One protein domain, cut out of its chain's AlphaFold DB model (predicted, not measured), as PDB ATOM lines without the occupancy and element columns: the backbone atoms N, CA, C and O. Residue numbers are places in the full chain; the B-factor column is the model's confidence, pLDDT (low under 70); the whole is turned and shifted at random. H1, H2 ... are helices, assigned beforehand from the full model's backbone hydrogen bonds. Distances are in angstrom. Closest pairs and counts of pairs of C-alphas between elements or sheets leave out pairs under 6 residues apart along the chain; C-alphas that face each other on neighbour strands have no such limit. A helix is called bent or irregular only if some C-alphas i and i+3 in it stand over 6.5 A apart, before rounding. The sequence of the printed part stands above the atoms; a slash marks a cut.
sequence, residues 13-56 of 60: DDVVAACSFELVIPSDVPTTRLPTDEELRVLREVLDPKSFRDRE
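Overview. This is residues 13 to 56 of the 60 residues of the protein "Unannotated protein" of freshwater metagenome (UniProt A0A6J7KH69). From its first residue the printed part draws a wide, open U: H1 at one tip, the unnamed stretch 19 to 36 as the bend and long floor, and H2 then H3 as the other arm, with no helix touching another. The 44 printed residues, three named helices and no named strand, are all helix in class, though only 21 lie in named elements. The whole is flat and extended, with a radius of gyration of the C-alphas of 15.9 A and spans of 39 by 23 by 12 A.

Arrangement. Begin at H1, residues 13 to 18; a long link of 18 residues leads to H2, residues 37 to 47, and the two are apart. A tight link of 4 residues leads on to H3, residues 52 to 55, which is apart from both. Every O i to N i+4 pair is within hydrogen-bond range in H1, 6 of 7 in H2; H3 is too short for one.

Along the chain. Find C-alpha 13 at (-5.969, 297.286, -2.517), where H1 begins. H2 runs 14.3 A from C-alpha 37 at (-8.614, 281.774, 23.793); it is irregular, but only just: C-alphas 44 and 47 are 6.6 A apart. H3 ends at C-alpha 55, (-24.130, 283.525, 8.189).

Size, cuts and confidence. The farthest C-alphas, of Glu 22 and Glu 45, are 39.9 A apart. Residues 17 to 22 and 26 to 34 stand free. The printed part has no cut, and no printed residue is under 70 in pLDDT.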
ATOM      1  N   ASP A  13      -5.445 297.125  -1.162       94.06
ATOM      2  CA  ASP A  13      -5.969 297.286  -2.517       94.06
ATOM      3  C   ASP A  13      -7.402 296.749  -2.619       94.06
ATOM      4  O   ASP A  13      -8.257 297.412  -3.207       94.06
ATOM      5  N   ASP A  14      -7.703 295.622  -1.960       94.62
ATOM      6  CA  ASP A  14      -9.065 295.068  -1.887       94.62
ATOM      7  C   ASP A  14     -10.037 296.061  -1.234       94.62
ATOM      8  O   ASP A  14     -11.158 296.268  -1.702       94.62
ATOM      9  N   VAL A  15      -9.593 296.717  -0.156       94.81
ATOM     10  CA  VAL A  15     -10.408 297.694   0.578       94.81
ATOM     11  C   VAL A  15     -10.660 298.941  -0.264       94.81
ATOM     12  O   VAL A  15     -11.783 299.447  -0.280       94.81
ATOM     13  N   VAL A  16      -9.643 299.434  -0.973       95.19
ATOM     14  CA  VAL A  16      -9.782 300.587  -1.872       95.19
ATOM     15  C   VAL A  16     -10.711 300.254  -3.037       95.19
ATOM     16  O   VAL A  16     -11.599 301.046  -3.341       95.19
ATOM     17  N   ALA A  17     -10.576 299.073  -3.645       95.62
ATOM     18  CA  ALA A  17     -11.440 298.635  -4.741       95.62
ATOM     19  C   ALA A  17     -12.915 298.502  -4.319       95.62
ATOM     20  O   ALA A  17     -13.815 298.784  -5.111       95.62
ATOM     21  N   ALA A  18     -13.170 298.108  -3.068       95.19
ATOM     22  CA  ALA A  18     -14.515 297.988  -2.512       95.19
ATOM     23  C   ALA A  18     -15.122 299.326  -2.034       95.19
ATOM     24  O   ALA A  18     -16.316 299.378  -1.731       95.19
ATOM     25  N   CYS A  19     -14.337 300.407  -1.953       95.25
ATOM     26  CA  CYS A  19     -14.788 301.703  -1.448       95.25
ATOM     27  C   CYS A  19     -14.876 302.749  -2.567       95.25
ATOM     28  O   CYS A  19     -13.870 303.210  -3.093       95.25
ATOM     29  N   SER A  20     -16.085 303.230  -2.866       96.31
ATOM     30  CA  SER A  20     -16.323 304.245  -3.912       96.31
ATOM     31  C   SER A  20     -15.899 305.677  -3.536       96.31
ATOM     32  O   SER A  20     -16.323 306.634  -4.182       96.31
ATOM     33  N   PHE A  21     -15.122 305.853  -2.469       95.31
ATOM     34  CA  PHE A  21     -14.632 307.147  -1.994       95.31
ATOM     35  C   PHE A  21     -13.206 307.015  -1.458       95.31
ATOM     36  O   PHE A  21     -12.754 305.931  -1.098       95.31
ATOM     37  N   GLU A  22     -12.509 308.146  -1.356       93.62
ATOM     38  CA  GLU A  22     -11.123 308.181  -0.900       93.62
ATOM     39  C   GLU A  22     -10.985 307.793   0.584       93.62
ATOM     40  O   GLU A  22     -11.680 308.305   1.476       93.62
ATOM     41  N   LEU A  23     -10.053 306.881   0.850       95.00
ATOM     42  CA  LEU A  23      -9.681 306.449   2.187       95.00
ATOM     43  C   LEU A  23      -8.374 307.111   2.603       95.00
ATOM     44  O   LEU A  23      -7.391 307.095   1.871       95.00
ATOM     45  N   VAL A  24      -8.337 307.621   3.831       96.06
ATOM     46  CA  VAL A  24      -7.074 308.008   4.458       96.06
ATOM     47  C   VAL A  24      -6.361 306.729   4.893       96.06
ATOM     48  O   VAL A  24      -6.861 306.005   5.762       96.06
ATOM     49  N   ILE A  25      -5.204 306.457   4.292       94.00
ATOM     50  CA  ILE A  25      -4.388 305.267   4.547       94.00
ATOM     51  C   ILE A  25      -3.118 305.707   5.296       94.00
ATOM     52  O   ILE A  25      -2.297 306.429   4.730       94.00
ATOM     53  N   PRO A  26      -2.962 305.341   6.583       91.94
ATOM     54  CA  PRO A  26      -1.723 305.562   7.326       91.94
ATOM     55  C   PRO A  26      -0.516 304.865   6.680       91.94
ATOM     56  O   PRO A  26      -0.672 303.850   6.012       91.94
ATOM     57  N   SER A  27       0.699 305.362   6.938       90.50
ATOM     58  CA  SER A  27       1.942 304.726   6.464       90.50
ATOM     59  C   SER A  27       2.177 303.335   7.055       90.50
ATOM     60  O   SER A  27       2.856 302.517   6.444       90.50
ATOM     61  N   ASP A  28       1.636 303.089   8.248       91.62
ATOM     62  CA  ASP A  28       1.636 301.793   8.912       91.62
ATOM     63  C   ASP A  28       0.193 301.434   9.273       91.62
ATOM     64  O   ASP A  28      -0.454 302.123  10.072       91.62
ATOM     65  N   VAL A  29      -0.333 300.395   8.625       94.69
ATOM     66  CA  VAL A  29      -1.679 299.883   8.875       94.69
ATOM     67  C   VAL A  29      -1.543 298.539   9.581       94.69
ATOM     68  O   VAL A  29      -1.167 297.555   8.942       94.69
ATOM     69  N   PRO A  30      -1.858 298.461  10.884       96.06
ATOM     70  CA  PRO A  30      -1.675 297.231  11.632       96.06
ATOM     71  C   PRO A  30      -2.677 296.161  11.193       96.06
ATOM     72  O   PRO A  30      -3.802 296.451  10.772       96.06
ATOM     73  N   THR A  31      -2.303 294.898  11.370       96.81
ATOM     74  CA  THR A  31      -3.245 293.782  11.264       96.81
ATOM     75  C   THR A  31      -4.144 293.736  12.499       96.81
ATOM     76  O   THR A  31      -3.689 293.947  13.625       96.81
ATOM     77  N   THR A  32      -5.433 293.452  12.314       97.69
ATOM     78  CA  THR A  32      -6.370 293.272  13.423       97.69
ATOM     79  C   THR A  32      -5.911 292.113  14.301       97.69
ATOM     80  O   THR A  32      -5.624 291.022  13.804       97.69
ATOM     81  N   ARG A  33      -5.857 292.349  15.618       97.19
ATOM     82  CA  ARG A  33      -5.491 291.318  16.595       97.19
ATOM     83  C   ARG A  33      -6.376 290.082  16.436       97.19
ATOM     84  O   ARG A  33      -7.577 290.201  16.187       97.19
ATOM     85  N   LEU A  34      -5.799 288.907  16.659       97.38
ATOM     86  CA  LEU A  34      -6.599 287.701  16.803       97.38
ATOM     87  C   LEU A  34      -7.353 287.724  18.145       97.38
ATOM     88  O   LEU A  34      -6.880 288.342  19.111       97.38
ATOM     89  N   PRO A  35      -8.527 287.076  18.219       97.31
ATOM     90  CA  PRO A  35      -9.187 286.837  19.491       97.31
ATOM     91  C   PRO A  35      -8.311 285.971  20.402       97.31
ATOM     92  O   PRO A  35      -7.592 285.088  19.937       97.31
ATOM     93  N   THR A  36      -8.392 286.223  21.701       98.06
ATOM     94  CA  THR A  36      -7.787 285.375  22.734       98.06
ATOM     95  C   THR A  36      -8.569 284.071  22.910       98.06
ATOM     96  O   THR A  36      -9.740 283.988  22.532       98.06
ATOM     97  N   ASP A  37      -7.959 283.066  23.540       98.12
ATOM     98  CA  ASP A  37      -8.614 281.774  23.793       98.12
ATOM     99  C   ASP A  37      -9.903 281.919  24.615       98.12
ATOM    100  O   ASP A  37     -10.906 281.267  24.327       98.12
ATOM    101  N   GLU A  38      -9.909 282.825  25.597       98.19
ATOM    102  CA  GLU A  38     -11.093 283.091  26.415       98.19
ATOM    103  C   GLU A  38     -12.205 283.772  25.607       98.19
ATOM    104  O   GLU A  38     -13.368 283.384  25.703       98.19
ATOM    105  N   GLU A  39     -11.860 284.744  24.757       98.12
ATOM    106  CA  GLU A  39     -12.832 285.375  23.858       98.12
ATOM    107  C   GLU A  39     -13.425 284.350  22.880       98.12
ATOM    108  O   GLU A  39     -14.632 284.361  22.635       98.12
ATOM    109  N   LEU A  40     -12.606 283.429  22.356       97.88
ATOM    110  CA  LEU A  40     -13.077 282.344  21.494       97.88
ATOM    111  C   LEU A  40     -14.011 281.389  22.236       97.88
ATOM    112  O   LEU A  40     -15.032 280.996  21.669       97.88
ATOM    113  N   ARG A  41     -13.691 281.033  23.484       97.75
ATOM    114  CA  ARG A  41     -14.542 280.187  24.329       97.75
ATOM    115  C   ARG A  41     -15.892 280.848  24.571       97.75
ATOM    116  O   ARG A  41     -16.926 280.255  24.284       97.75
ATOM    117  N   VAL A  42     -15.897 282.101  25.023       98.19
ATOM    118  CA  VAL A  42     -17.133 282.862  25.259       98.19
ATOM    119  C   VAL A  42     -17.961 282.969  23.978       98.19
ATOM    120  O   VAL A  42     -19.166 282.716  24.004       98.19
ATOM    121  N   LEU A  43     -17.331 283.279  22.843       97.44
ATOM    122  CA  LEU A  43     -18.018 283.376  21.556       97.44
ATOM    123  C   LEU A  43     -18.656 282.042  21.138       97.44
ATOM    124  O   LEU A  43     -19.819 282.025  20.742       97.44
ATOM    125  N   ARG A  44     -17.905 280.937  21.217       97.56
ATOM    126  CA  ARG A  44     -18.302 279.627  20.673       97.56
ATOM    127  C   ARG A  44     -19.135 278.774  21.621       97.56
ATOM    128  O   ARG A  44     -19.824 277.886  21.145       97.56
ATOM    129  N   GLU A  45     -19.062 278.993  22.928       97.69
ATOM    130  CA  GLU A  45     -19.732 278.136  23.915       97.69
ATOM    131  C   GLU A  45     -20.848 278.863  24.668       97.69
ATOM    132  O   GLU A  45     -21.808 278.222  25.094       97.69
ATOM    133  N   VAL A  46     -20.754 280.190  24.819       97.81
ATOM    134  CA  VAL A  46     -21.688 280.971  25.647       97.81
ATOM    135  C   VAL A  46     -22.606 281.849  24.799       97.81
ATOM    136  O   VAL A  46     -23.824 281.766  24.939       97.81
ATOM    137  N   LEU A  47     -22.044 282.694  23.931       97.25
ATOM    138  CA  LEU A  47     -22.807 283.710  23.197       97.25
ATOM    139  C   LEU A  47     -23.439 283.173  21.914       97.25
ATOM    140  O   LEU A  47     -24.625 283.389  21.677       97.25
ATOM    141  N   ASP A  48     -22.660 282.476  21.087       97.00
ATOM    142  CA  ASP A  48     -23.118 281.960  19.798       97.00
ATOM    143  C   ASP A  48     -22.692 280.495  19.585       97.00
ATOM    144  O   ASP A  48     -21.894 280.175  18.691       97.00
ATOM    145  N   PRO A  49     -23.252 279.568  20.385       96.44
ATOM    146  CA  PRO A  49     -22.947 278.144  20.271       96.44
ATOM    147  C   PRO A  49     -23.445 277.506  18.974       96.44
ATOM    148  O   PRO A  49     -22.993 276.428  18.595       96.44
ATOM    149  N   LYS A  50     -24.371 278.161  18.267       96.62
ATOM    150  CA  LYS A  50     -24.915 277.678  16.992       96.62
ATOM    151  C   LYS A  50     -24.193 278.254  15.774       96.62
ATOM    152  O   LYS A  50     -24.553 277.902  14.657       96.62
ATOM    153  N   SER A  51     -23.177 279.092  15.985       95.06
ATOM    154  CA  SER A  51     -22.392 279.744  14.930       95.06
ATOM    155  C   SER A  51     -23.253 280.514  13.922       95.06
ATOM    156  O   SER A  51     -23.006 280.487  12.720       95.06
ATOM    157  N   PHE A  52     -24.277 281.226  14.405       95.31
ATOM    158  CA  PHE A  52     -25.066 282.116  13.554       95.31
ATOM    159  C   PHE A  52     -24.215 283.228  12.942       95.31
ATOM    160  O   PHE A  52     -24.506 283.642  11.822       95.31
ATOM    161  N   ARG A  53     -23.133 283.642  13.617       94.00
ATOM    162  CA  ARG A  53     -22.166 284.625  13.105       94.00
ATOM    163  C   ARG A  53     -21.603 284.272  11.724       94.00
ATOM    164  O   ARG A  53     -21.298 285.172  10.952       94.00
ATOM    165  N   ASP A  54     -21.500 282.984  11.393       94.00
ATOM    166  CA  ASP A  54     -20.921 282.537  10.121       94.00
ATOM    167  C   ASP A  54     -21.854 282.855   8.938       94.00
ATOM    168  O   ASP A  54     -21.417 282.893   7.795       94.00
ATOM    169  N   ARG A  55     -23.143 283.118   9.203       95.31
ATOM    170  CA  ARG A  55     -24.130 283.525   8.189       95.31
ATOM    171  C   ARG A  55     -24.102 285.021   7.883       95.31
ATOM    172  O   ARG A  55     -24.688 285.432   6.886       95.31
ATOM    173  N   GLU A  56     -23.464 285.814   8.738       94.44
ATOM    174  CA  GLU A  56     -23.363 287.271   8.591       94.44
ATOM    175  C   GLU A  56     -22.225 287.675   7.643       94.44
ATOM    176  O   GLU A  56     -22.157 288.822   7.200       94.44
TER     177      GLU A  56